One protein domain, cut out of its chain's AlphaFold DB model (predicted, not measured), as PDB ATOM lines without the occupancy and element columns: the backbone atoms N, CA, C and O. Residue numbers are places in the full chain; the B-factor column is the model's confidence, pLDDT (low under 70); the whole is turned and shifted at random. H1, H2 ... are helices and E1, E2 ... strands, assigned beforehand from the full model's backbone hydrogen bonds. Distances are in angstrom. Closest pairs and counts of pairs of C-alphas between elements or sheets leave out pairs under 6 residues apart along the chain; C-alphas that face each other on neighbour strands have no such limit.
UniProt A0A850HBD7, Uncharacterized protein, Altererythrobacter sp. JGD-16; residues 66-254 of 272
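This is residues 66 to 254 of the 272 residues of an uncharacterized protein of Altererythrobacter sp. JGD-16 (UniProt A0A850HBD7). One twisted sheet of six strands, curled like part of a barrel, has three helices, H1, H2 and H3, over one face, while no named helix is on its other face. H4 and H5 are not on the sheet and sit toward one end of the longest axis, where residues 162 to 167, in the link between them, stick out, and H6 ends a tail at the other end. The printed part has 189 residues, with six named helices and six named strands in the order H1 E1 H2 H3 E2 H4 H5 E3 E4 E5 E6 H6; the sheet runs E1 E6 E5 E3 E4 E2 and is mixed. The class is mixed, helices and strands, with 93 residues, under half, in named elements. The whole is compact, with a radius of gyration of the C-alphas of 17.4 A and spans of 56 by 42 by 34 A.

Begin with the sheet and find C-alpha 102 at (64.726, 109.614, -21.518), where E1, residues 102 to 109, starts its 22.1 A. Beside it look for E6, residues 227 to 234, 23.1 A long, then E5, residues 215 to 221, 20.8 A. Next comes E3, residues 182 to 190, the longest strand, which runs 26.4 A from (76.914, 92.772, -19.476) to (77.179, 118.634, -14.123). E4, residues 196 to 201, spans 16.7 A, and E2 is short, residues 144 to 146. Of the helices, H3, residues 125 to 137, is the longest at 17.3 A; H2 holds residues 113 to 122, 14.3 A, and H1 residues 70 to 78, 11.4 A. H4 is residues 158 to 161 and H5 residues 170 to 175. H6, residues 244 to 253, 13.9 A, ends with C-alpha 253 at (62.936, 134.989, -16.397).

Look first at E5 and E6, an antiparallel hairpin in which N 218 and O 231 are 2.7 A apart, within hydrogen-bond range. E1, an edge strand, is antiparallel to E6, with N 106 and O 230 at 2.8 A. On the other side of E5, E3 is antiparallel to it, with N 187 and O 215 at 2.7 A. E3 and E4 form a second antiparallel hairpin, with N 198 and O 188 at 2.7 A. E2, the other edge strand, is parallel to E4, with N 145 and O 197 at 2.8 A. H1, H2 and H3 on the same face give two layers, helices on one face of a sheet. H1 has a height over the sheet of 9.4 A and runs across the strands over E1, at 82 degrees to it on the local plane. H2, at a height of 9.0 A, runs along the strands over E5, at 22 degrees to it on the local plane. H3 is on the sheet at a height of 8.2 A. H1 and H3 touch, opposite ways at a steep tilt of 59 degrees; their closest C-alphas, Leu 78 and Trp 125, are 4.4 A apart. H4 and H5 are not on the sheet and are close but not clearly touching, their closest C-alphas, Trp 160 and Ile 172, being 7.7 A apart. H6 is not on the sheet and touches no helix. Every O i to N i+4 pair is within hydrogen-bond range in H1, H2, H5 and H6; H3 has 8 of 9, and H4 is too short for such a pair.

The two C-alphas farthest apart, of Gln 165 and Met 252, are 57.9 A apart. The printed part has no cut. The links H1 to E1, E2 to H4 and E4 to E5 are long; in the first, residues 85 to 86 pair antiparallel with residues 108 to 109 of E1. Mean pLDDT of the printed part is 71.5, and 84 residues are under 70, among them 87 to 105, 156 to 180 and 236 to 254.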
ATOM      1  N   TYR A  66      63.846 113.212 -32.791       46.56
ATOM      2  CA  TYR A  66      65.002 112.536 -32.199       46.56
ATOM      3  C   TYR A  66      64.619 111.318 -31.338       46.56
ATOM      4  O   TYR A  66      65.354 110.336 -31.333       46.56
ATOM      5  N   PHE A  67      63.482 111.355 -30.627       51.19
ATOM      6  CA  PHE A  67      62.983 110.239 -29.803       51.19
ATOM      7  C   PHE A  67      62.006 109.317 -30.524       51.19
ATOM      8  O   PHE A  67      61.724 108.225 -30.023       51.19
ATOM      9  N   ASP A  68      61.518 109.731 -31.688       50.59
ATOM     10  CA  ASP A  68      60.661 108.912 -32.536       50.59
ATOM     11  C   ASP A  68      61.488 108.074 -33.532       50.59
ATOM     12  O   ASP A  68      61.102 106.943 -33.852       50.59
ATOM     13  N   ASP A  69      62.680 108.538 -33.942       57.97
ATOM     14  CA  ASP A  69      63.623 107.740 -34.736       57.97
ATOM     15  C   ASP A  69      64.441 106.772 -33.865       57.97
ATOM     16  O   ASP A  69      65.629 106.930 -33.565       57.97
ATOM     17  N   ARG A  70      63.772 105.684 -33.491       61.12
ATOM     18  CA  ARG A  70      64.366 104.540 -32.795       61.12
ATOM     19  C   ARG A  70      65.589 103.973 -33.511       61.12
ATOM     20  O   ARG A  70      66.495 103.472 -32.849       61.12
ATOM     21  N   ASN A  71      65.610 103.986 -34.843       62.56
ATOM     22  CA  ASN A  71      66.765 103.475 -35.564       62.56
ATOM     23  C   ASN A  71      67.945 104.414 -35.333       62.56
ATOM     24  O   ASN A  71      69.006 103.935 -34.965       62.56
ATOM     25  N   HIS A  72      67.764 105.727 -35.428       65.44
ATOM     26  CA  HIS A  72      68.823 106.676 -35.095       65.44
ATOM     27  C   HIS A  72      69.326 106.509 -33.648       65.44
ATOM     28  O   HIS A  72      70.530 106.400 -33.422       65.44
ATOM     29  N   LEU A  73      68.427 106.389 -32.667       66.75
ATOM     30  CA  LEU A  73      68.811 106.259 -31.256       66.75
ATOM     31  C   LEU A  73      69.494 104.938 -30.909       66.75
ATOM     32  O   LEU A  73      70.554 104.939 -30.284       66.75
ATOM     33  N   VAL A  74      68.892 103.813 -31.300       70.06
ATOM     34  CA  VAL A  74      69.392 102.481 -30.941       70.06
ATOM     35  C   VAL A  74      70.526 102.068 -31.867       70.06
ATOM     36  O   VAL A  74      71.549 101.580 -31.398       70.06
ATOM     37  N   ARG A  75      70.374 102.263 -33.182       72.69
ATOM     38  CA  ARG A  75      71.398 101.884 -34.162       72.69
ATOM     39  C   ARG A  75      72.563 102.854 -34.158       72.69
ATOM     40  O   ARG A  75      73.690 102.385 -34.177       72.69
ATOM     41  N   GLY A  76      72.316 104.161 -34.087       71.75
ATOM     42  CA  GLY A  76      73.381 105.159 -33.965       71.75
ATOM     43  C   GLY A  76      74.109 105.036 -32.628       71.75
ATOM     44  O   GLY A  76      75.314 104.805 -32.618       71.75
ATOM     45  N   GLY A  77      73.370 105.073 -31.513       76.38
ATOM     46  CA  GLY A  77      73.953 105.044 -30.167       76.38
ATOM     47  C   GLY A  77      74.733 103.767 -29.848       76.38
ATOM     48  O   GLY A  77      75.800 103.833 -29.253       76.38
ATOM     49  N   LEU A  78      74.248 102.599 -30.282       82.94
ATOM     50  CA  LEU A  78      74.943 101.329 -30.044       82.94
ATOM     51  C   LEU A  78      75.808 100.874 -31.223       82.94
ATOM     52  O   LEU A  78      76.508  99.874 -31.100       82.94
ATOM     53  N   SER A  79      75.744 101.553 -32.371       85.62
ATOM     54  CA  SER A  79      76.378 101.086 -33.613       85.62
ATOM     55  C   SER A  79      76.005  99.640 -33.947       85.62
ATOM     56  O   SER A  79      76.856  98.794 -34.235       85.62
ATOM     57  N   THR A  80      74.707  99.323 -33.864       83.94
ATOM     58  CA  THR A  80      74.228  98.006 -34.303       83.94
ATOM     59  C   THR A  80      74.320  97.896 -35.825       83.94
ATOM     60  O   THR A  80      74.120  98.882 -36.542       83.94
ATOM     61  N   PRO A  81      74.641  96.711 -36.360       82.81
ATOM     62  CA  PRO A  81      74.803  96.554 -37.794       82.81
ATOM     63  C   PRO A  81      73.436  96.667 -38.508       82.81
ATOM     64  O   PRO A  81      72.394  96.411 -37.892       82.81
ATOM     65  N   PRO A  82      73.387  97.071 -39.793       79.94
ATOM     66  CA  PRO A  82      72.131  97.331 -40.504       79.94
ATOM     67  C   PRO A  82      71.168  96.138 -40.552       79.94
ATOM     68  O   PRO A  82      69.953  96.336 -40.611       79.94
ATOM     69  N   GLU A  83      71.697  94.913 -40.514       81.00
ATOM     70  CA  GLU A  83      70.907  93.684 -40.483       81.00
ATOM     71  C   GLU A  83      70.278  93.369 -39.119       81.00
ATOM     72  O   GLU A  83      69.418  92.494 -39.052       81.00
ATOM     73  N   ALA A  84      70.697  94.036 -38.038       83.00
ATOM     74  CA  ALA A  84      70.087  93.846 -36.731       83.00
ATOM     75  C   ALA A  84      68.709  94.518 -36.705       83.00
ATOM     76  O   ALA A  84      68.571  95.723 -36.955       83.00
ATOM     77  N   GLU A  85      67.681  93.731 -36.396       83.50
ATOM     78  CA  GLU A  85      66.308  94.206 -36.293       83.50
ATOM     79  C   GLU A  85      66.086  94.826 -34.913       83.50
ATOM     80  O   GLU A  85      66.174  94.146 -33.893       83.50
ATOM     81  N   VAL A  86      65.767  96.117 -34.863       76.81
ATOM     82  CA  VAL A  86      65.388  96.777 -33.609       76.81
ATOM     83  C   VAL A  86      63.891  96.550 -33.374       76.81
ATOM     84  O   VAL A  86      63.059  96.987 -34.174       76.81
ATOM     85  N   ALA A  87      63.526  95.858 -32.294       69.62
ATOM     86  CA  ALA A  87      62.145  95.450 -32.037       69.62
ATOM     87  C   ALA A  87      61.229  96.648 -31.728       69.62
ATOM     88  O   ALA A  87      61.626  97.639 -31.106       69.62
ATOM     89  N   HIS A  88      59.971  96.587 -32.186       56.38
ATOM     90  CA  HIS A  88      58.956  97.615 -31.917       56.38
ATOM     91  C   HIS A  88      58.169  97.282 -30.655       56.38
ATOM     92  O   HIS A  88      57.278  96.435 -30.674       56.38
ATOM     93  N   LYS A  89      58.476  97.966 -29.547       54.28
ATOM     94  CA  LYS A  89      57.640  97.912 -28.344       54.28
ATOM     95  C   LYS A  89      56.482  98.893 -28.513       54.28
ATOM     96  O   LYS A  89      56.672 100.102 -28.511       54.28
ATOM     97  N   ARG A  90      55.275  98.337 -28.645       39.97
ATOM     98  CA  ARG A  90      54.010  98.995 -29.030       39.97
ATOM     99  C   ARG A  90      53.563 100.175 -28.139       39.97
ATOM    100  O   ARG A  90      52.587 100.829 -28.481       39.97
ATOM    101  N   PHE A  91      54.242 100.450 -27.021       42.44
ATOM    102  CA  PHE A  91      53.814 101.442 -26.021       42.44
ATOM    103  C   PHE A  91      54.938 102.293 -25.409       42.44
ATOM    104  O   PHE A  91      54.660 103.100 -24.528       42.44
ATOM    105  N   ASN A  92      56.181 102.177 -25.884       47.06
ATOM    106  CA  ASN A  92      57.298 102.923 -25.304       47.06
ATOM    107  C   ASN A  92      57.754 104.003 -26.284       47.06
ATOM    108  O   ASN A  92      58.588 103.741 -27.150       47.06
ATOM    109  N   LYS A  93      57.220 105.222 -26.147       49.41
ATOM    110  CA  LYS A  93      57.948 106.402 -26.634       49.41
ATOM    111  C   LYS A  93      59.309 106.408 -25.932       49.41
ATOM    112  O   LYS A  93      59.353 106.181 -24.725       49.41
ATOM    113  N   LEU A  94      60.403 106.611 -26.668       50.78
ATOM    114  CA  LEU A  94      61.770 106.495 -26.123       50.78
ATOM    115  C   LEU A  94      62.112 107.646 -25.156       50.78
ATOM    116  O   LEU A  94      63.047 107.560 -24.364       50.78
ATOM    117  N   GLY A  95      61.305 108.701 -25.203       50.28
ATOM    118  CA  GLY A  95      61.262 109.849 -24.313       50.28
ATOM    119  C   GLY A  95      60.218 110.829 -24.850       50.28
ATOM    120  O   GLY A  95      59.708 110.660 -25.960       50.28
ATOM    121  N   ASN A  96      59.867 111.855 -24.085       48.97
ATOM    122  CA  ASN A  96      59.245 113.047 -24.650       48.97
ATOM    123  C   ASN A  96      59.929 114.280 -24.048       48.97
ATOM    124  O   ASN A  96      60.437 114.236 -22.929       48.97
ATOM    125  N   CYS A  97      59.966 115.389 -24.785       50.72
ATOM    126  CA  CYS A  97      60.585 116.625 -24.298       50.72
ATOM    127  C   CYS A  97      59.897 117.191 -23.026       50.72
ATOM    128  O   CYS A  97      60.405 118.123 -22.407       50.72
ATOM    129  N   TRP A  98      58.761 116.616 -22.603       46.53
ATOM    130  CA  TRP A  98      58.063 116.947 -21.360       46.53
ATOM    131  C   TRP A  98      58.564 116.190 -20.134       46.53
ATOM    132  O   TRP A  98      58.551 116.758 -19.043       46.53
ATOM    133  N   SER A  99      58.980 114.930 -20.285       48.69
ATOM    134  CA  SER A  99      59.354 114.057 -19.172       48.69
ATOM    135  C   SER A  99      60.700 114.445 -18.581       48.69
ATOM    136  O   SER A  99      61.034 113.951 -17.510       48.69
ATOM    137  N   ASN A 100      61.465 115.333 -19.242       52.50
ATOM    138  CA  ASN A 100      62.817 115.736 -18.837       52.50
ATOM    139  C   ASN A 100      63.709 114.525 -18.508       52.50
ATOM    140  O   ASN A 100      64.665 114.647 -17.760       52.50
ATOM    141  N   ALA A 101      63.368 113.349 -19.015       57.28
ATOM    142  CA  ALA A 101      64.016 112.091 -18.725       57.28
ATOM    143  C   ALA A 101      63.723 111.168 -19.899       57.28
ATOM    144  O   ALA A 101      62.602 111.125 -20.421       57.28
ATOM    145  N   VAL A 102      64.755 110.467 -20.337       62.12
ATOM    146  CA  VAL A 102      64.726 109.614 -21.518       62.12
ATOM    147  C   VAL A 102      64.972 108.214 -21.035       62.12
ATOM    148  O   VAL A 102      65.975 107.930 -20.390       62.12
ATOM    149  N   ASN A 103      64.009 107.348 -21.288       64.75
ATOM    150  CA  ASN A 103      64.021 105.989 -20.801       64.75
ATOM    151  C   ASN A 103      63.630 105.107 -21.969       64.75
ATOM    152  O   ASN A 103      62.465 105.060 -22.368       64.75
ATOM    153  N   TRP A 104      64.610 104.394 -22.506       67.38
ATOM    154  CA  TRP A 104      64.333 103.437 -23.553       67.38
ATOM    155  C   TRP A 104      65.004 102.100 -23.318       67.38
ATOM    156  O   TRP A 104      66.104 101.973 -22.780       67.38
ATOM    157  N   SER A 105      64.275 101.072 -23.739       68.44
ATOM    158  CA  SER A 105      64.724  99.693 -23.715       68.44
ATOM    159  C   SER A 105      65.311  99.351 -25.077       68.44
ATOM    160  O   SER A 105      64.662  99.536 -26.107       68.44
ATOM    161  N   VAL A 106      66.532  98.837 -25.061       70.31
ATOM    162  CA  VAL A 106      67.173  98.221 -26.216       70.31
ATOM    163  C   VAL A 106      66.590  96.820 -26.351       70.31
ATOM    164  O   VAL A 106      66.622  96.042 -25.400       70.31
ATOM    165  N   GLU A 107      66.067  96.495 -27.525       77.81
ATOM    166  CA  GLU A 107      65.868  95.113 -27.955       77.81
ATOM    167  C   GLU A 107      66.270  95.050 -29.429       77.81
ATOM    168  O   GLU A 107      65.570  95.586 -30.292       77.81
ATOM    169  N   ALA A 108      67.430  94.458 -29.712       82.50
ATOM    170  CA  ALA A 108      67.933  94.272 -31.067       82.50
ATOM    171  C   ALA A 108      68.183  92.788 -31.333       82.50
ATOM    172  O   ALA A 108      68.809  92.096 -30.532       82.50
ATOM    173  N   ARG A 109      67.683  92.293 -32.463       88.06
ATOM    174  CA  ARG A 109      67.790  90.893 -32.871       88.06
ATOM    175  C   ARG A 109      68.818  90.768 -33.977       88.06
ATOM    176  O   ARG A 109      68.671  91.357 -35.045       88.06
ATOM    177  N   PHE A 110      69.858  89.997 -33.707       89.00
ATOM    178  CA  PHE A 110      70.887  89.642 -34.669       89.00
ATOM    179  C   PHE A 110      70.470  88.376 -35.415       89.00
ATOM    180  O   PHE A 110      69.676  87.577 -34.922       89.00
ATOM    181  N   SER A 111      71.040  88.155 -36.600       89.25
ATOM    182  CA  SER A 111      70.727  86.955 -37.386       89.25
ATOM    183  C   SER A 111      71.191  85.653 -36.719       89.25
ATOM    184  O   SER A 111      70.726  84.583 -37.099       89.25
ATOM    185  N   SER A 112      72.138  85.725 -35.778       87.62
ATOM    186  CA  SER A 112      72.579  84.587 -34.969       87.62
ATOM    187  C   SER A 112      73.247  85.038 -33.664       87.62
ATOM    188  O   SER A 112      73.632  86.203 -33.516       87.62
ATOM    189  N   GLN A 113      73.412  84.104 -32.723       87.12
ATOM    190  CA  GLN A 113      74.110  84.349 -31.459       87.12
ATOM    191  C   GLN A 113      75.597  84.658 -31.679       87.12
ATOM    192  O   GLN A 113      76.157  85.498 -30.985       87.12
ATOM    193  N   GLU A 114      76.233  84.031 -32.666       88.94
ATOM    194  CA  GLU A 114      77.643  84.246 -33.007       88.94
ATOM    195  C   GLU A 114      77.874  85.671 -33.505       88.94
ATOM    196  O   GLU A 114      78.851  86.308 -33.118       88.94
ATOM    197  N   LYS A 115      76.948  86.205 -34.315       89.44
ATOM    198  CA  LYS A 115      77.009  87.606 -34.743       89.44
ATOM    199  C   LYS A 115      76.859  88.566 -33.573       89.44
ATOM    200  O   LYS A 115      77.601  89.540 -33.504       89.44
ATOM    201  N   LEU A 116      75.921  88.292 -32.666       89.19
ATOM    202  CA  LEU A 116      75.765  89.089 -31.452       89.19
ATOM    203  C   LEU A 116      77.038  89.041 -30.599       89.19
ATOM    204  O   LEU A 116      77.511  90.085 -30.176       89.19
ATOM    205  N   ASN A 117      77.614  87.857 -30.379       88.00
ATOM    206  CA  ASN A 117      78.852  87.703 -29.611       88.00
ATOM    207  C   ASN A 117      80.010  88.472 -30.260       88.00
ATOM    208  O   ASN A 117      80.687  89.224 -29.572       88.00
ATOM    209  N   SER A 118      80.185  88.352 -31.579       89.62
ATOM    210  CA  SER A 118      81.231  89.074 -32.311       89.62
ATOM    211  C   SER A 118      81.047  90.592 -32.238       89.62
ATOM    212  O   SER A 118      82.013  91.317 -32.027       89.62
ATOM    213  N   TRP A 119      79.809  91.081 -32.354       90.44
ATOM    214  CA  TRP A 119      79.490  92.492 -32.127       90.44
ATOM    215  C   TRP A 119      79.791  92.912 -30.680       90.44
ATOM    216  O   TRP A 119      80.324  93.991 -30.455       90.44
ATOM    217  N   PHE A 120      79.505  92.047 -29.703       88.56
ATOM    218  CA  PHE A 120      79.766  92.303 -28.288       88.56
ATOM    219  C   PHE A 120      81.266  92.388 -27.971       88.56
ATOM    220  O   PHE A 120      81.688  93.248 -27.210       88.56
ATOM    221  N   GLU A 121      82.081  91.536 -28.587       87.94
ATOM    222  CA  GLU A 121      83.543  91.533 -28.443       87.94
ATOM    223  C   GLU A 121      84.218  92.752 -29.082       87.94
ATOM    224  O   GLU A 121      85.286  93.165 -28.642       87.94
ATOM    225  N   GLN A 122      83.606  93.332 -30.118       90.19
ATOM    226  CA  GLN A 122      84.110  94.542 -30.777       90.19
ATOM    227  C   GLN A 122      83.816  95.821 -29.983       90.19
ATOM    228  O   GLN A 122      84.392  96.862 -30.285       90.19
ATOM    229  N   GLU A 123      82.909  95.752 -29.004       92.00
ATOM    230  CA  GLU A 123      82.513  96.868 -28.140       92.00
ATOM    231  C   GLU A 123      82.168  98.185 -28.883       92.00
ATOM    232  O   GLU A 123      82.511  99.271 -28.404       92.00
ATOM    233  N   PRO A 124      81.459  98.154 -30.033       90.00
ATOM    234  CA  PRO A 124      81.286  99.326 -30.898       90.00
ATOM    235  C   PRO A 124      80.449 100.443 -30.259       90.00
ATOM    236  O   PRO A 124      80.449 101.574 -30.735       90.00
ATOM    237  N   TRP A 125      79.741 100.154 -29.165       90.00
ATOM    238  CA  TRP A 125      78.999 101.154 -28.401       90.00
ATOM    239  C   TRP A 125      79.901 102.103 -27.609       90.00
ATOM    240  O   TRP A 125      79.415 103.153 -27.200       90.00
ATOM    241  N   LYS A 126      81.169 101.756 -27.333       91.19
ATOM    242  CA  LYS A 126      82.036 102.565 -26.458       91.19
ATOM    243  C   LYS A 126      82.183 103.995 -26.962       91.19
ATOM    244  O   LYS A 126      81.960 104.928 -26.197       91.19
ATOM    245  N   ASP A 127      82.488 104.160 -28.244       90.25
ATOM    246  CA  ASP A 127      82.625 105.483 -28.853       90.25
ATOM    247  C   ASP A 127      81.269 106.109 -29.175       90.25
ATOM    248  O   ASP A 127      81.036 107.280 -28.880       90.25
ATOM    249  N   SER A 128      80.347 105.318 -29.719       89.12
ATOM    250  CA  SER A 128      79.067 105.823 -30.221       89.12
ATOM    251  C   SER A 128      78.123 106.286 -29.116       89.12
ATOM    252  O   SER A 128      77.381 107.250 -29.305       89.12
ATOM    253  N   LEU A 129      78.182 105.667 -27.932       89.50
ATOM    254  CA  LEU A 129      77.458 106.159 -26.763       89.50
ATOM    255  C   LEU A 129      78.064 107.443 -26.212       89.50
ATOM    256  O   LEU A 129      77.314 108.300 -25.755       89.50
ATOM    257  N   VAL A 130      79.388 107.599 -26.260       91.56
ATOM    258  CA  VAL A 130      80.044 108.847 -25.852       91.56
ATOM    259  C   VAL A 130      79.647 109.979 -26.796       91.56
ATOM    260  O   VAL A 130      79.273 111.049 -26.323       91.56
ATOM    261  N   ASP A 131      79.627 109.742 -28.110       87.31
ATOM    262  CA  ASP A 131      79.149 110.728 -29.089       87.31
ATOM    263  C   ASP A 131      77.666 111.059 -28.894       87.31
ATOM    264  O   ASP A 131      77.271 112.228 -28.910       87.31
ATOM    265  N   GLN A 132      76.836 110.042 -28.643       83.94
ATOM    266  CA  GLN A 132      75.422 110.247 -28.344       83.94
ATOM    267  C   GLN A 132      75.233 111.079 -27.070       83.94
ATOM    268  O   GLN A 132      74.416 111.996 -27.073       83.94
ATOM    269  N   MET A 133      75.976 110.794 -25.996       85.25
ATOM    270  CA  MET A 133      75.919 111.561 -24.748       85.25
ATOM    271  C   MET A 133      76.452 112.985 -24.928       85.25
ATOM    272  O   MET A 133      75.850 113.915 -24.402       85.25
ATOM    273  N   SER A 134      77.515 113.172 -25.711       84.25
ATOM    274  CA  SER A 134      78.044 114.490 -26.084       84.25
ATOM    275  C   SER A 134      76.972 115.346 -26.753       84.25
ATOM    276  O   SER A 134      76.689 116.451 -26.290       84.25
ATOM    277  N   GLY A 135      76.293 114.809 -27.772       78.00
ATOM    278  CA  GLY A 135      75.188 115.507 -28.428       78.00
ATOM    279  C   GLY A 135      73.966 115.696 -27.524       78.00
ATOM    280  O   GLY A 135      73.310 116.734 -27.575       78.00
ATOM    281  N   TYR A 136      73.660 114.713 -26.675       77.12
ATOM    282  CA  TYR A 136      72.505 114.747 -25.780       77.12
ATOM    283  C   TYR A 136      72.643 115.808 -24.680       77.12
ATOM    284  O   TYR A 136      71.719 116.588 -24.445       77.12
ATOM    285  N   PHE A 137      73.793 115.847 -24.007       77.50
ATOM    286  CA  PHE A 137      74.067 116.782 -22.916       77.50
ATOM    287  C   PHE A 137      74.646 118.118 -23.398       77.50
ATOM    288  O   PHE A 137      74.818 119.013 -22.573       77.50
ATOM    289  N   ASP A 138      74.881 118.273 -24.708       76.56
ATOM    290  CA  ASP A 138      75.477 119.467 -25.327       76.56
ATOM    291  C   ASP A 138      76.860 119.785 -24.733       76.56
ATOM    292  O   ASP A 138      77.181 120.920 -24.381       76.56
ATOM    293  N   LEU A 139      77.665 118.732 -24.574       81.81
ATOM    294  CA  LEU A 139      79.002 118.790 -23.997       81.81
ATOM    295  C   LEU A 139      80.031 118.325 -25.028       81.81
ATOM    296  O   LEU A 139      79.848 117.264 -25.629       81.81
ATOM    297  N   PRO A 140      81.131 119.067 -25.231       87.00
ATOM    298  CA  PRO A 140      82.282 118.593 -25.985       87.00
ATOM    299  C   PRO A 140      82.767 117.216 -25.509       87.00
ATOM    300  O   PRO A 140      82.763 116.913 -24.316       87.00
ATOM    301  N   ARG A 141      83.207 116.369 -26.446       89.00
ATOM    302  CA  ARG A 141      83.638 114.995 -26.141       89.00
ATOM    303  C   ARG A 141      84.807 114.933 -25.149       89.00
ATOM    304  O   ARG A 141      84.890 113.989 -24.374       89.00
ATOM    305  N   ASP A 142      85.685 115.932 -25.143       91.25
ATOM    306  CA  ASP A 142      86.799 116.059 -24.194       91.25
ATOM    307  C   ASP A 142      86.354 116.387 -22.756       91.25
ATOM    308  O   ASP A 142      87.153 116.263 -21.831       91.25
ATOM    309  N   GLN A 143      85.081 116.738 -22.547       90.88
ATOM    310  CA  GLN A 143      84.460 116.915 -21.228       90.88
ATOM    311  C   GLN A 143      83.738 115.652 -20.729       90.88
ATOM    312  O   GLN A 143      83.125 115.675 -19.660       90.88
ATOM    313  N   ILE A 144      83.808 114.545 -21.478       92.75
ATOM    314  CA  ILE A 144      83.276 113.239 -21.081       92.75
ATOM    315  C   ILE A 144      84.443 112.334 -20.698       92.75
ATOM    316  O   ILE A 144      85.193 111.849 -21.545       92.75
ATOM    317  N   THR A 145      84.581 112.082 -19.403       95.12
ATOM    318  CA  THR A 145      85.560 111.139 -18.862       95.12
ATOM    319  C   THR A 145      84.938 109.752 -18.790       95.12
ATOM    320  O   THR A 145      83.819 109.587 -18.309       95.12
ATOM    321  N   VAL A 146      85.661 108.742 -19.274       94.62
ATOM    322  CA  VAL A 146      85.266 107.333 -19.179       94.62
ATOM    323  C   VAL A 146      86.238 106.638 -18.236       94.62
ATOM    324  O   VAL A 146      87.393 106.418 -18.594       94.62
ATOM    325  N   GLU A 147      85.790 106.336 -17.018       94.06
ATOM    326  CA  GLU A 147      86.610 105.645 -16.023       94.06
ATOM    327  C   GLU A 147      86.889 104.191 -16.421       94.06
ATOM    328  O   GLU A 147      86.210 103.583 -17.255       94.06
ATOM    329  N   GLU A 148      87.888 103.595 -15.771       90.25
ATOM    330  CA  GLU A 148      88.226 102.194 -15.974       90.25
ATOM    331  C   GLU A 148      87.018 101.281 -15.692       90.25
ATOM    332  O   GLU A 148      86.371 101.339 -14.645       90.25
ATOM    333  N   GLY A 149      86.694 100.418 -16.656       86.88
ATOM    334  CA  GLY A 149      85.560  99.498 -16.564       86.88
ATOM    335  C   GLY A 149      84.195 100.115 -16.888       86.88
ATOM    336  O   GLY A 149      83.223  99.365 -17.003       86.88
ATOM    337  N   ALA A 150      84.094 101.431 -17.099       90.00
ATOM    338  CA  ALA A 150      82.905 102.032 -17.694       90.00
ATOM    339  C   ALA A 150      82.756 101.591 -19.157       90.00
ATOM    340  O   ALA A 150      83.737 101.307 -19.852       90.00
ATOM    341  N   LEU A 151      81.504 101.445 -19.600       91.38
ATOM    342  CA  LEU A 151      81.100 100.922 -20.913       91.38
ATOM    343  C   LEU A 151      81.754  99.587 -21.310       91.38
ATOM    344  O   LEU A 151      81.670  99.174 -22.463       91.38
ATOM    345  N   SER A 152      82.391  98.894 -20.371       90.31
ATOM    346  CA  SER A 152      83.101  97.650 -20.624       90.31
ATOM    347  C   SER A 152      82.247  96.482 -20.142       90.31
ATOM    348  O   SER A 152      81.620  96.570 -19.080       90.31
ATOM    349  N   PRO A 153      82.178  95.390 -20.915       86.94
ATOM    350  CA  PRO A 153      81.441  94.217 -20.512       86.94
ATOM    351  C   PRO A 153      82.151  93.561 -19.334       86.94
ATOM    352  O   PRO A 153      83.362  93.345 -19.341       86.94
ATOM    353  N   ALA A 154      81.384  93.212 -18.314       79.69
ATOM    354  CA  ALA A 154      81.894  92.466 -17.189       79.69
ATOM    355  C   ALA A 154      80.966  91.309 -16.863       79.69
ATOM    356  O   ALA A 154      79.742  91.394 -16.997       79.69
ATOM    357  N   MET A 155      81.563  90.214 -16.400       75.50
ATOM    358  CA  MET A 155      80.791  89.172 -15.745       75.50
ATOM    359  C   MET A 155      80.133  89.756 -14.498       75.50
ATOM    360  O   MET A 155      80.697  90.619 -13.815       75.50
ATOM    361  N   ARG A 156      78.936  89.255 -14.197       68.25
ATOM    362  CA  ARG A 156      78.273  89.522 -12.926       68.25
ATOM    363  C   ARG A 156      79.218  89.190 -11.772       68.25
ATOM    364  O   ARG A 156      79.739  88.076 -11.713       68.25
ATOM    365  N   ASP A 157      79.394  90.130 -10.845       65.31
ATOM    366  CA  ASP A 157      80.133  89.855  -9.614       65.31
ATOM    367  C   ASP A 157      79.389  88.762  -8.824       65.31
ATOM    368  O   ASP A 157      78.167  88.812  -8.667       65.31
ATOM    369  N   ALA A 158      80.115  87.758  -8.327       61.91
ATOM    370  CA  ALA A 158      79.552  86.695  -7.495       61.91
ATOM    371  C   ALA A 158      78.860  87.248  -6.235       61.91
ATOM    372  O   ALA A 158      77.906  86.648  -5.737       61.91
ATOM    373  N   LYS A 159      79.284  88.425  -5.760       62.84
ATOM    374  CA  LYS A 159      78.642  89.162  -4.664       62.84
ATOM    375  C   LYS A 159      77.224  89.643  -5.000       62.84
ATOM    376  O   LYS A 159      76.451  89.908  -4.089       62.84
ATOM    377  N   TRP A 160      76.840  89.723  -6.279       60.53
ATOM    378  CA  TRP A 160      75.481  90.101  -6.711       60.53
ATOM    379  C   TRP A 160      74.464  88.951  -6.584       60.53
ATOM    380  O   TRP A 160      73.302  89.115  -6.954       60.53
ATOM    381  N   VAL A 161      74.887  87.776  -6.103       55.94
ATOM    382  CA  VAL A 161      74.101  86.534  -6.151       55.94
ATOM    383  C   VAL A 161      73.529  86.127  -4.781       55.94
ATOM    384  O   VAL A 161      72.618  85.306  -4.743       55.94
ATOM    385  N   TRP A 162      73.986  86.690  -3.654       51.00
ATOM    386  CA  TRP A 162      73.620  86.140  -2.339       51.00
ATOM    387  C   TRP A 162      73.552  87.198  -1.224       51.00
ATOM    388  O   TRP A 162      74.527  87.902  -0.976       51.00
ATOM    389  N   ASP A 163      72.414  87.278  -0.525       55.47
ATOM    390  CA  ASP A 163      72.347  87.801   0.845       55.47
ATOM    391  C   ASP A 163      72.961  86.793   1.843       55.47
ATOM    392  O   ASP A 163      73.323  85.673   1.477       55.47
ATOM    393  N   GLU A 164      73.080  87.163   3.121       55.47
ATOM    394  CA  GLU A 164      73.637  86.293   4.175       55.47
ATOM    395  C   GLU A 164      72.857  84.976   4.376       55.47
ATOM    396  O   GLU A 164      73.375  84.039   4.982       55.47
ATOM    397  N   GLN A 165      71.622  84.878   3.863       57.78
ATOM    398  CA  GLN A 165      70.799  83.662   3.864       57.78
ATOM    399  C   GLN A 165      70.800  82.934   2.514       57.78
ATOM    400  O   GLN A 165      70.048  81.977   2.319       57.78
ATOM    401  N   GLY A 166      71.627  83.374   1.572       54.31
ATOM    402  CA  GLY A 166      71.734  82.777   0.260       54.31
ATOM    403  C   GLY A 166      70.551  83.074  -0.675       54.31
ATOM    404  O   GLY A 166      70.193  82.230  -1.497       54.31
ATOM    405  N   ARG A 167      69.928  84.253  -0.586       50.62
ATOM    406  CA  ARG A 167      68.850  84.681  -1.495       50.62
ATOM    407  C   ARG A 167      69.273  85.877  -2.343       50.62
ATOM    408  O   ARG A 167      69.987  86.759  -1.882       50.62
ATOM    409  N   ILE A 168      68.785  85.933  -3.584       54.91
ATOM    410  CA  ILE A 168      68.911  87.113  -4.453       54.91
ATOM    411  C   ILE A 168      67.743  88.061  -4.127       54.91
ATOM    412  O   ILE A 168      66.591  87.640  -4.276       54.91
ATOM    413  N   PRO A 169      67.975  89.329  -3.731       54.91
ATOM    414  CA  PRO A 169      66.907  90.314  -3.579       54.91
ATOM    415  C   PRO A 169      66.082  90.435  -4.865       54.91
ATOM    416  O   PRO A 169      66.639  90.556  -5.954       54.91
ATOM    417  N   ASP A 170      64.752  90.422  -4.762       52.50
ATOM    418  CA  ASP A 170      63.866  90.274  -5.928       52.50
ATOM    419  C   ASP A 170      64.064  91.382  -6.986       52.50
ATOM    420  O   ASP A 170      64.014  91.128  -8.187       52.50
ATOM    421  N   TRP A 171      64.412  92.602  -6.565       52.38
ATOM    422  CA  TRP A 171      64.722  93.705  -7.481       52.38
ATOM    423  C   TRP A 171      66.053  93.509  -8.242       52.38
ATOM    424  O   TRP A 171      66.133  93.877  -9.417       52.38
ATOM    425  N   ILE A 172      67.059  92.861  -7.633       52.06
ATOM    426  CA  ILE A 172      68.297  92.415  -8.306       52.06
ATOM    427  C   ILE A 172      67.978  91.243  -9.232       52.06
ATOM    428  O   ILE A 172      68.433  91.206 -10.368       52.06
ATOM    429  N   SER A 173      67.130  90.314  -8.786       51.78
ATOM    430  CA  SER A 173      66.711  89.146  -9.567       51.78
ATOM    431  C   SER A 173      65.911  89.515 -10.819       51.78
ATOM    432  O   SER A 173      65.884  88.745 -11.768       51.78
ATOM    433  N   ARG A 174      65.236  90.668 -10.842       51.47
ATOM    434  CA  ARG A 174      64.468  91.156 -12.000       51.47
ATOM    435  C   ARG A 174      65.304  92.019 -12.939       51.47
ATOM    436  O   ARG A 174      65.084  91.974 -14.143       51.47
ATOM    437  N   THR A 175      66.264  92.764 -12.393       50.22
ATOM    438  CA  THR A 175      67.101  93.718 -13.144       50.22
ATOM    439  C   THR A 175      68.443  93.124 -13.569       50.22
ATOM    440  O   THR A 175      69.086  93.685 -14.437       50.22
ATOM    441  N   TYR A 176      68.886  92.015 -12.963       53.09
ATOM    442  CA  TYR A 176      70.223  91.441 -13.151       53.09
ATOM    443  C   TYR A 176      70.238  89.904 -13.207       53.09
ATOM    444  O   TYR A 176      71.123  89.258 -12.633       53.09
ATOM    445  N   ARG A 177      69.299  89.281 -13.944       52.69
ATOM    446  CA  ARG A 177      69.284  87.821 -14.245       52.69
ATOM    447  C   ARG A 177      70.509  87.314 -15.032       52.69
ATOM    448  O   ARG A 177      70.462  86.242 -15.623       52.69
ATOM    449  N   TYR A 178      71.599  88.066 -15.068       57.25
ATOM    450  CA  TYR A 178      72.676  87.893 -16.026       57.25
ATOM    451  C   TYR A 178      73.674  86.845 -15.542       57.25
ATOM    452  O   TYR A 178      74.345  87.011 -14.524       57.25
ATOM    453  N   ILE A 179      73.738  85.741 -16.283       56.59
ATOM    454  CA  ILE A 179      74.803  84.729 -16.204       56.59
ATOM    455  C   ILE A 179      75.889  85.041 -17.259       56.59
ATOM    456  O   ILE A 179      76.983  84.487 -17.228       56.59
ATOM    457  N   THR A 180      75.593  85.960 -18.178       65.50
ATOM    458  CA  THR A 180      76.429  86.405 -19.293       65.50
ATOM    459  C   THR A 180      77.092  87.759 -19.006       65.50
ATOM    460  O   THR A 180      76.617  88.504 -18.139       65.50
ATOM    461  N   PRO A 181      78.182  88.103 -19.721       73.56
ATOM    462  CA  PRO A 181      78.772  89.434 -19.656       73.56
ATOM    463  C   PRO A 181      77.745  90.521 -19.992       73.56
ATOM    464  O   PRO A 181      76.975  90.391 -20.946       73.56
ATOM    465  N   PHE A 182      77.757  91.608 -19.225       81.19
ATOM    466  CA  PHE A 182      76.914  92.772 -19.476       81.19
ATOM    467  C   PHE A 182      77.654  94.070 -19.157       81.19
ATOM    468  O   PHE A 182      78.626  94.089 -18.403       81.19
ATOM    469  N   VAL A 183      77.183  95.163 -19.741       87.31
ATOM    470  CA  VAL A 183      77.667  96.521 -19.499       87.31
ATOM    471  C   VAL A 183      76.723  97.189 -18.511       87.31
ATOM    472  O   VAL A 183      75.512  97.172 -18.725       87.31
ATOM    473  N   CYS A 184      77.255  97.810 -17.459       86.62
ATOM    474  CA  CYS A 184      76.507  98.747 -16.622       86.62
ATOM    475  C   CYS A 184      77.372  99.959 -16.308       86.62
ATOM    476  O   CYS A 184      78.444  99.825 -15.719       86.62
ATOM    477  N   THR A 185      76.901 101.133 -16.711       90.81
ATOM    478  CA  THR A 185      77.605 102.406 -16.539       90.81
ATOM    479  C   THR A 185      76.668 103.434 -15.934       90.81
ATOM    480  O   THR A 185      75.623 103.712 -16.516       90.81
ATOM    481  N   ALA A 186      77.040 103.976 -14.780       90.56
ATOM    482  CA  ALA A 186      76.417 105.154 -14.202       90.56
ATOM    483  C   ALA A 186      77.016 106.414 -14.846       90.56
ATOM    484  O   ALA A 186      78.199 106.448 -15.186       90.56
ATOM    485  N   ILE A 187      76.174 107.420 -15.037       90.44
ATOM    486  CA  ILE A 187      76.488 108.708 -15.639       90.44
ATOM    487  C   ILE A 187      76.364 109.722 -14.515       90.44
ATOM    488  O   ILE A 187      75.259 110.017 -14.043       90.44
ATOM    489  N   ASP A 188      77.510 110.226 -14.088       89.50
ATOM    490  CA  ASP A 188      77.602 111.314 -13.133       89.50
ATOM    491  C   ASP A 188      78.065 112.583 -13.842       89.50
ATOM    492  O   ASP A 188      78.747 112.512 -14.862       89.50
ATOM    493  N   GLY A 189      77.700 113.755 -13.337       84.81
ATOM    494  CA  GLY A 189      78.195 114.993 -13.916       84.81
ATOM    495  C   GLY A 189      77.426 116.244 -13.545       84.81
ATOM    496  O   GLY A 189      76.491 116.231 -12.743       84.81
ATOM    497  N   GLU A 190      77.827 117.329 -14.188       79.38
ATOM    498  CA  GLU A 190      77.179 118.634 -14.123       79.38
ATOM    499  C   GLU A 190      76.780 119.053 -15.539       79.38
ATOM    500  O   GLU A 190      77.547 118.875 -16.484       79.38
ATOM    501  N   THR A 191      75.575 119.601 -15.701       66.19
ATOM    502  CA  THR A 191      75.078 120.094 -16.991       66.19
ATOM    503  C   THR A 191      75.300 121.605 -17.110       66.19
ATOM    504  O   THR A 191      75.170 122.339 -16.130       66.19
ATOM    505  N   GLY A 192      75.635 122.099 -18.308       58.91
ATOM    506  CA  GLY A 192      75.834 123.531 -18.577       58.91
ATOM    507  C   GLY A 192      77.134 123.858 -19.329       58.91
ATOM    508  O   GLY A 192      77.866 122.951 -19.706       58.91
ATOM    509  N   PRO A 193      77.459 125.154 -19.537       56.78
ATOM    510  CA  PRO A 193      78.566 125.599 -20.405       56.78
ATOM    511  C   PRO A 193      79.976 125.175 -19.960       56.78
ATOM    512  O   PRO A 193      80.923 125.280 -20.734       56.78
ATOM    513  N   GLN A 194      80.121 124.768 -18.698       69.19
ATOM    514  CA  GLN A 194      81.351 124.222 -18.111       69.19
ATOM    515  C   GLN A 194      81.097 122.860 -17.453       69.19
ATOM    516  O   GLN A 194      81.844 122.449 -16.569       69.19
ATOM    517  N   GLY A 195      79.999 122.207 -17.835       79.50
ATOM    518  CA  GLY A 195      79.639 120.900 -17.323       79.50
ATOM    519  C   GLY A 195      80.673 119.842 -17.688       79.50
ATOM    520  O   GLY A 195      81.556 120.046 -18.517       79.50
ATOM    521  N   SER A 196      80.564 118.686 -17.057       90.00
ATOM    522  CA  SER A 196      81.368 117.519 -17.405       90.00
ATOM    523  C   SER A 196      80.564 116.268 -17.119       90.00
ATOM    524  O   SER A 196      79.689 116.280 -16.250       90.00
ATOM    525  N   LEU A 197      80.853 115.200 -17.855       91.06
ATOM    526  CA  LEU A 197      80.308 113.879 -17.579       91.06
ATOM    527  C   LEU A 197      81.435 112.964 -17.144       91.06
ATOM    528  O   LEU A 197      82.516 112.959 -17.728       91.06
ATOM    529  N   ASN A 198      81.140 112.144 -16.154       93.88
ATOM    530  CA  ASN A 198      81.986 111.067 -15.718       93.88
ATOM    531  C   ASN A 198      81.203 109.759 -15.803       93.88
ATOM    532  O   ASN A 198      80.175 109.573 -15.146       93.88
ATOM    533  N   LEU A 199      81.672 108.865 -16.664       94.12
ATOM    534  CA  LEU A 199      81.101 107.546 -16.849       94.12
ATOM    535  C   LEU A 199      81.880 106.577 -15.981       94.12
ATOM    536  O   LEU A 199      83.064 106.354 -16.217       94.12
ATOM    537  N   ARG A 200      81.201 105.956 -15.022       93.06
ATOM    538  CA  ARG A 200      81.802 104.951 -14.144       93.06
ATOM    539  C   ARG A 200      81.016 103.657 -14.166       93.06
ATOM    540  O   ARG A 200      79.823 103.629 -14.476       93.06
ATOM    541  N   ARG A 201      81.670 102.557 -13.814       89.19
ATOM    542  CA  ARG A 201      80.990 101.269 -13.676       89.19
ATOM    543  C   ARG A 201      79.951 101.334 -12.550       89.19
ATOM    544  O   ARG A 201      80.211 101.914 -11.498       89.19
ATOM    545  N   CYS A 202      78.790 100.716 -12.761       82.19
ATOM    546  CA  CYS A 202      77.798 100.582 -11.692       82.19
ATOM    547  C   CYS A 202      78.317  99.677 -10.560       82.19
ATOM    548  O   CYS A 202      78.818  98.580 -10.827       82.19
ATOM    549  N   ASP A 203      78.069 100.072  -9.314       76.50
ATOM    550  CA  ASP A 203      78.217  99.272  -8.103       76.50
ATOM    551  C   ASP A 203      76.855  99.092  -7.401       76.50
ATOM    552  O   ASP A 203      76.496  99.834  -6.478       76.50
ATOM    553  N   PRO A 204      76.067  98.081  -7.809       64.12
ATOM    554  CA  PRO A 204      74.768  97.814  -7.205       64.12
ATOM    555  C   PRO A 204      74.850  97.281  -5.761       64.12
ATOM    556  O   PRO A 204      73.808  97.165  -5.115       64.12
ATOM    557  N   ILE A 205      76.047  96.936  -5.255       64.44
ATOM    558  CA  ILE A 205      76.253  96.496  -3.864       64.44
ATOM    559  C   ILE A 205      76.286  97.716  -2.950       64.44
ATOM    560  O   ILE A 205      75.603  97.736  -1.928       64.44
ATOM    561  N   ALA A 206      77.067  98.731  -3.327       66.25
ATOM    562  CA  ALA A 206      77.137  99.983  -2.585       66.25
ATOM    563  C   ALA A 206      75.837 100.790  -2.718       66.25
ATOM    564  O   ALA A 206      75.375 101.391  -1.747       66.25
ATOM    565  N   LEU A 207      75.231 100.789  -3.911       66.44
ATOM    566  CA  LEU A 207      74.054 101.590  -4.231       66.44
ATOM    567  C   LEU A 207      73.007 100.744  -4.974       66.44
ATOM    568  O   LEU A 207      73.124 100.530  -6.179       66.44
ATOM    569  N   PRO A 208      71.910 100.325  -4.311       58.00
ATOM    570  CA  PRO A 208      70.866  99.500  -4.926       58.00
ATOM    571  C   PRO A 208      70.285 100.043  -6.241       58.00
ATOM    572  O   PRO A 208      69.813  99.298  -7.098       58.00
ATOM    573  N   LYS A 209      70.325 101.363  -6.434       66.25
ATOM    574  CA  LYS A 209      69.988 102.023  -7.697       66.25
ATOM    575  C   LYS A 209      71.142 102.908  -8.129       66.25
ATOM    576  O   LYS A 209      71.020 104.126  -8.133       66.25
ATOM    577  N   ASP A 210      72.259 102.278  -8.469       73.62
ATOM    578  CA  ASP A 210      73.408 103.005  -8.982       73.62
ATOM    579  C   ASP A 210      73.170 103.483 -10.418       73.62
ATOM    580  O   ASP A 210      73.510 102.817 -11.396       73.62
ATOM    581  N   THR A 211      72.467 104.603 -10.533       73.12
ATOM    582  CA  THR A 211      72.160 105.286 -11.790       73.12
ATOM    583  C   THR A 211      72.950 106.571 -11.964       73.12
ATOM    584  O   THR A 211      72.650 107.292 -12.896       73.12
ATOM    585  N   GLY A 212      73.876 106.914 -11.069       80.94
ATOM    586  CA  GLY A 212      74.461 108.258 -11.037       80.94
ATOM    587  C   GLY A 212      73.420 109.381 -10.896       80.94
ATOM    588  O   GLY A 212      72.220 109.124 -10.730       80.94
ATOM    589  N   ASN A 213      73.873 110.634 -10.940       81.00
ATOM    590  CA  ASN A 213      72.982 111.800 -10.874       81.00
ATOM    591  C   ASN A 213      72.387 112.205 -12.240       81.00
ATOM    592  O   ASN A 213      71.382 112.915 -12.264       81.00
ATOM    593  N   LEU A 214      72.945 111.733 -13.362       80.19
ATOM    594  CA  LEU A 214      72.476 112.067 -14.713       80.19
ATOM    595  C   LEU A 214      71.907 110.880 -15.494       80.19
ATOM    596  O   LEU A 214      71.188 111.102 -16.472       80.19
ATOM    597  N   GLY A 215      72.141 109.635 -15.070       85.31
ATOM    598  CA  GLY A 215      71.508 108.467 -15.682       85.31
ATOM    599  C   GLY A 215      72.390 107.226 -15.810       85.31
ATOM    600  O   GLY A 215      73.503 107.156 -15.316       85.31
ATOM    601  N   ARG A 216      71.901 106.194 -16.495       87.00
ATOM    602  CA  ARG A 216      72.567 104.895 -16.593       87.00
ATOM    603  C   ARG A 216      72.450 104.285 -17.978       87.00
ATOM    604  O   ARG A 216      71.400 104.358 -18.607       87.00
ATOM    605  N   VAL A 217      73.491 103.568 -18.381       87.50
ATOM    606  CA  VAL A 217      73.476 102.642 -19.515       87.50
ATOM    607  C   VAL A 217      73.579 101.213 -19.007       87.50
ATOM    608  O   VAL A 217      74.399 100.895 -18.144       87.50
ATOM    609  N   THR A 218      72.762 100.322 -19.554       84.19
ATOM    610  CA  THR A 218      72.851  98.880 -19.342       84.19
ATOM    611  C   THR A 218      72.666  98.157 -20.668       84.19
ATOM    612  O   THR A 218      71.690  98.403 -21.369       84.19
ATOM    613  N   ILE A 219      73.588  97.265 -21.026       86.19
ATOM    614  CA  ILE A 219      73.536  96.482 -22.270       86.19
ATOM    615  C   ILE A 219      73.872  95.038 -21.928       86.19
ATOM    616  O   ILE A 219      74.852  94.782 -21.233       86.19
ATOM    617  N   MET A 220      73.081  94.089 -22.412       79.69
ATOM    618  CA  MET A 220      73.270  92.671 -22.128       79.69
ATOM    619  C   MET A 220      73.081  91.809 -23.362       79.69
ATOM    620  O   MET A 220      72.144  91.963 -24.145       79.69
ATOM    621  N   ASN A 221      73.946  90.815 -23.453       77.81
ATOM    622  CA  ASN A 221      73.743  89.673 -24.312       77.81
ATOM    623  C   ASN A 221      72.916  88.633 -23.542       77.81
ATOM    624  O   ASN A 221      73.396  88.092 -22.546       77.81
ATOM    625  N   GLN A 222      71.690  88.334 -23.984       68.12
ATOM    626  CA  GLN A 222      70.821  87.340 -23.328       68.12
ATOM    627  C   GLN A 222      71.375  85.901 -23.408       68.12
ATOM    628  O   GLN A 222      70.848  84.988 -22.777       68.12
ATOM    629  N   GLY A 223      72.451  85.673 -24.171       61.84
ATOM    630  CA  GLY A 223      73.147  84.388 -24.258       61.84
ATOM    631  C   GLY A 223      72.408  83.319 -25.063       61.84
ATOM    632  O   GLY A 223      72.964  82.245 -25.286       61.84
ATOM    633  N   GLN A 224      71.179  83.596 -25.506       65.12
ATOM    634  CA  GLN A 224      70.378  82.733 -26.367       65.12
ATOM    635  C   GLN A 224      69.617  83.574 -27.403       65.12
ATOM    636  O   GLN A 224      69.146  84.673 -27.113       65.12
ATOM    637  N   ASN A 225      69.459  83.018 -28.607       75.69
ATOM    638  CA  ASN A 225      68.667  83.567 -29.717       75.69
ATOM    639  C   ASN A 225      69.201  84.849 -30.386       75.69
ATOM    640  O   ASN A 225      68.476  85.448 -31.175       75.69
ATOM    641  N   GLY A 226      70.442  85.275 -30.119       77.81
ATOM    642  CA  GLY A 226      71.018  86.461 -30.766       77.81
ATOM    643  C   GLY A 226      70.298  87.761 -30.398       77.81
ATOM    644  O   GLY A 226      70.257  88.691 -31.202       77.81
ATOM    645  N   ILE A 227      69.710  87.823 -29.201       82.31
ATOM    646  CA  ILE A 227      68.969  88.992 -28.723       82.31
ATOM    647  C   ILE A 227      69.862  89.831 -27.807       82.31
ATOM    648  O   ILE A 227      70.331  89.374 -26.761       82.31
ATOM    649  N   LEU A 228      70.070  91.080 -28.215       82.62
ATOM    650  CA  LEU A 228      70.629  92.139 -27.393       82.62
ATOM    651  C   LEU A 228      69.493  92.823 -26.643       82.62
ATOM    652  O   LEU A 228      68.574  93.354 -27.267       82.62
ATOM    653  N   GLU A 229      69.593  92.865 -25.323       80.12
ATOM    654  CA  GLU A 229      68.704  93.662 -24.489       80.12
ATOM    655  C   GLU A 229      69.474  94.777 -23.788       80.12
ATOM    656  O   GLU A 229      70.704  94.789 -23.722       80.12
ATOM    657  N   GLY A 230      68.753  95.754 -23.264       75.12
ATOM    658  CA  GLY A 230      69.381  96.851 -22.561       75.12
ATOM    659  C   GLY A 230      68.409  97.935 -22.160       75.12
ATOM    660  O   GLY A 230      67.211  97.902 -22.461       75.12
ATOM    661  N   HIS A 231      68.961  98.906 -21.455       76.62
ATOM    662  CA  HIS A 231      68.256 100.039 -20.904       76.62
ATOM    663  C   HIS A 231      69.182 101.245 -20.891       76.62
ATOM    664  O   HIS A 231      70.265 101.181 -20.312       76.62
ATOM    665  N   ILE A 232      68.769 102.328 -21.538       78.31
ATOM    666  CA  ILE A 232      69.454 103.612 -21.447       78.31
ATOM    667  C   ILE A 232      68.481 104.588 -20.809       78.31
ATOM    668  O   ILE A 232      67.355 104.783 -21.278       78.31
ATOM    669  N   HIS A 233      68.923 105.149 -19.693       76.94
ATOM    670  CA  HIS A 233      68.157 106.040 -18.853       76.94
ATOM    671  C   HIS A 233      68.930 107.336 -18.668       76.94
ATOM    672  O   HIS A 233      70.004 107.309 -18.086       76.94
ATOM    673  N   TYR A 234      68.382 108.462 -19.098       77.88
ATOM    674  CA  TYR A 234      68.889 109.789 -18.771       77.88
ATOM    675  C   TYR A 234      67.889 110.472 -17.842       77.88
ATOM    676  O   TYR A 234      66.698 110.523 -18.149       77.88
ATOM    677  N   LEU A 235      68.368 110.972 -16.703       71.12
ATOM    678  CA  LEU A 235      67.565 111.624 -15.658       71.12
ATOM    679  C   LEU A 235      67.300 113.110 -15.941       71.12
ATOM    680  O   LEU A 235      66.559 113.751 -15.206       71.12
ATOM    681  N   SER A 236      67.911 113.659 -16.988       67.12
ATOM    682  CA  SER A 236      67.626 114.994 -17.513       67.12
ATOM    683  C   SER A 236      67.371 114.907 -19.016       67.12
ATOM    684  O   SER A 236      67.925 114.035 -19.687       67.12
ATOM    685  N   GLY A 237      66.497 115.767 -19.544       61.47
ATOM    686  CA  GLY A 237      66.225 115.898 -20.976       61.47
ATOM    687  C   GLY A 237      67.358 116.658 -21.667       61.47
ATOM    688  O   GLY A 237      68.055 117.424 -20.998       61.47
ATOM    689  N   PRO A 238      67.542 116.505 -22.987       61.06
ATOM    690  CA  PRO A 238      68.600 117.226 -23.675       61.06
ATOM    691  C   PRO A 238      68.329 118.737 -23.669       61.06
ATOM    692  O   PRO A 238      67.172 119.173 -23.636       61.06
ATOM    693  N   SER A 239      69.384 119.556 -23.752       55.09
ATOM    694  CA  SER A 239      69.281 121.027 -23.688       55.09
ATOM    695  C   SER A 239      68.339 121.603 -24.763       55.09
ATOM    696  O   SER A 239      67.601 122.568 -24.525       55.09
ATOM    697  N   TYR A 240      68.297 120.957 -25.933       53.78
ATOM    698  CA  TYR A 240      67.432 121.303 -27.061       53.78
ATOM    699  C   TYR A 240      65.967 120.865 -26.897       53.78
ATOM    700  O   TYR A 240      65.114 121.376 -27.616       53.78
ATOM    701  N   CYS A 241      65.643 119.992 -25.937       53.00
ATOM    702  CA  CYS A 241      64.267 119.549 -25.667       53.00
ATOM    703  C   CYS A 241      63.464 120.481 -24.770       53.00
ATOM    704  O   CYS A 241      62.349 120.156 -24.363       53.00
ATOM    705  N   THR A 242      63.972 121.659 -24.433       48.00
ATOM    706  CA  THR A 242      63.083 122.633 -23.813       48.00
ATOM    707  C   THR A 242      62.111 123.159 -24.850       48.00
ATOM    708  O   THR A 242      62.523 123.812 -25.805       48.00
ATOM    709  N   ASN A 243      60.815 122.895 -24.628       47.94
ATOM    710  CA  ASN A 243      59.698 123.548 -25.310       47.94
ATOM    711  C   ASN A 243      60.101 124.999 -25.659       47.94
ATOM    712  O   ASN A 243      60.448 125.736 -24.733       47.94
ATOM    713  N   PRO A 244      60.097 125.423 -26.938       43.06
ATOM    714  CA  PRO A 244      60.644 126.719 -27.352       43.06
ATOM    715  C   PRO A 244      60.045 127.899 -26.581       43.06
ATOM    716  O   PRO A 244      60.726 128.885 -26.301       43.06
ATOM    717  N   LEU A 245      58.782 127.768 -26.168       45.28
ATOM    718  CA  LEU A 245      58.079 128.734 -25.334       45.28
ATOM    719  C   LEU A 245      58.520 128.681 -23.870       45.28
ATOM    720  O   LEU A 245      58.669 129.732 -23.255       45.28
ATOM    721  N   ARG A 246      58.810 127.495 -23.320       47.19
ATOM    722  CA  ARG A 246      59.427 127.337 -21.992       47.19
ATOM    723  C   ARG A 246      60.876 127.824 -21.974       47.19
ATOM    724  O   ARG A 246      61.260 128.469 -21.010       47.19
ATOM    725  N   ARG A 247      61.664 127.570 -23.025       47.97
ATOM    726  CA  ARG A 247      63.033 128.092 -23.188       47.97
ATOM    727  C   ARG A 247      63.020 129.614 -23.305       47.97
ATOM    728  O   ARG A 247      63.807 130.281 -22.645       47.97
ATOM    729  N   GLY A 248      62.070 130.154 -24.072       45.75
ATOM    730  CA  GLY A 248      61.814 131.590 -24.167       45.75
ATOM    731  C   GLY A 248      61.426 132.205 -22.819       45.75
ATOM    732  O   GLY A 248      62.061 133.162 -22.392       45.75
ATOM    733  N   LEU A 249      60.449 131.629 -22.106       46.41
ATOM    734  CA  LEU A 249      60.026 132.121 -20.788       46.41
ATOM    735  C   LEU A 249      61.126 131.988 -19.729       46.41
ATOM    736  O   LEU A 249      61.395 132.947 -19.018       46.41
ATOM    737  N   ASN A 250      61.775 130.828 -19.625       47.66
ATOM    738  CA  ASN A 250      62.836 130.591 -18.645       47.66
ATOM    739  C   ASN A 250      64.063 131.458 -18.932       47.66
ATOM    740  O   ASN A 250      64.629 132.014 -17.999       47.66
ATOM    741  N   GLY A 251      64.431 131.636 -20.206       43.72
ATOM    742  CA  GLY A 251      65.504 132.539 -20.616       43.72
ATOM    743  C   GLY A 251      65.195 134.004 -20.300       43.72
ATOM    744  O   GLY A 251      66.061 134.712 -19.797       43.72
ATOM    745  N   MET A 252      63.952 134.451 -20.512       44.66
ATOM    746  CA  MET A 252      63.515 135.802 -20.131       44.66
ATOM    747  C   MET A 252      63.432 136.000 -18.610       44.66
ATOM    748  O   MET A 252      63.644 137.111 -18.132       44.66
ATOM    749  N   LEU A 253      63.114 134.945 -17.853       39.91
ATOM    750  CA  LEU A 253      62.936 134.989 -16.397       39.91
ATOM    751  C   LEU A 253      64.189 134.573 -15.601       39.91
ATOM    752  O   LEU A 253      64.151 134.599 -14.374       39.91
ATOM    753  N   GLY A 254      65.279 134.180 -16.267       36.31
ATOM    754  CA  GLY A 254      66.501 133.685 -15.618       36.31
ATOM    755  C   GLY A 254      66.307 132.390 -14.818       36.31
ATOM    756  O   GLY A 254      67.050 132.140 -13.872       36.31
TER     757      GLY A 254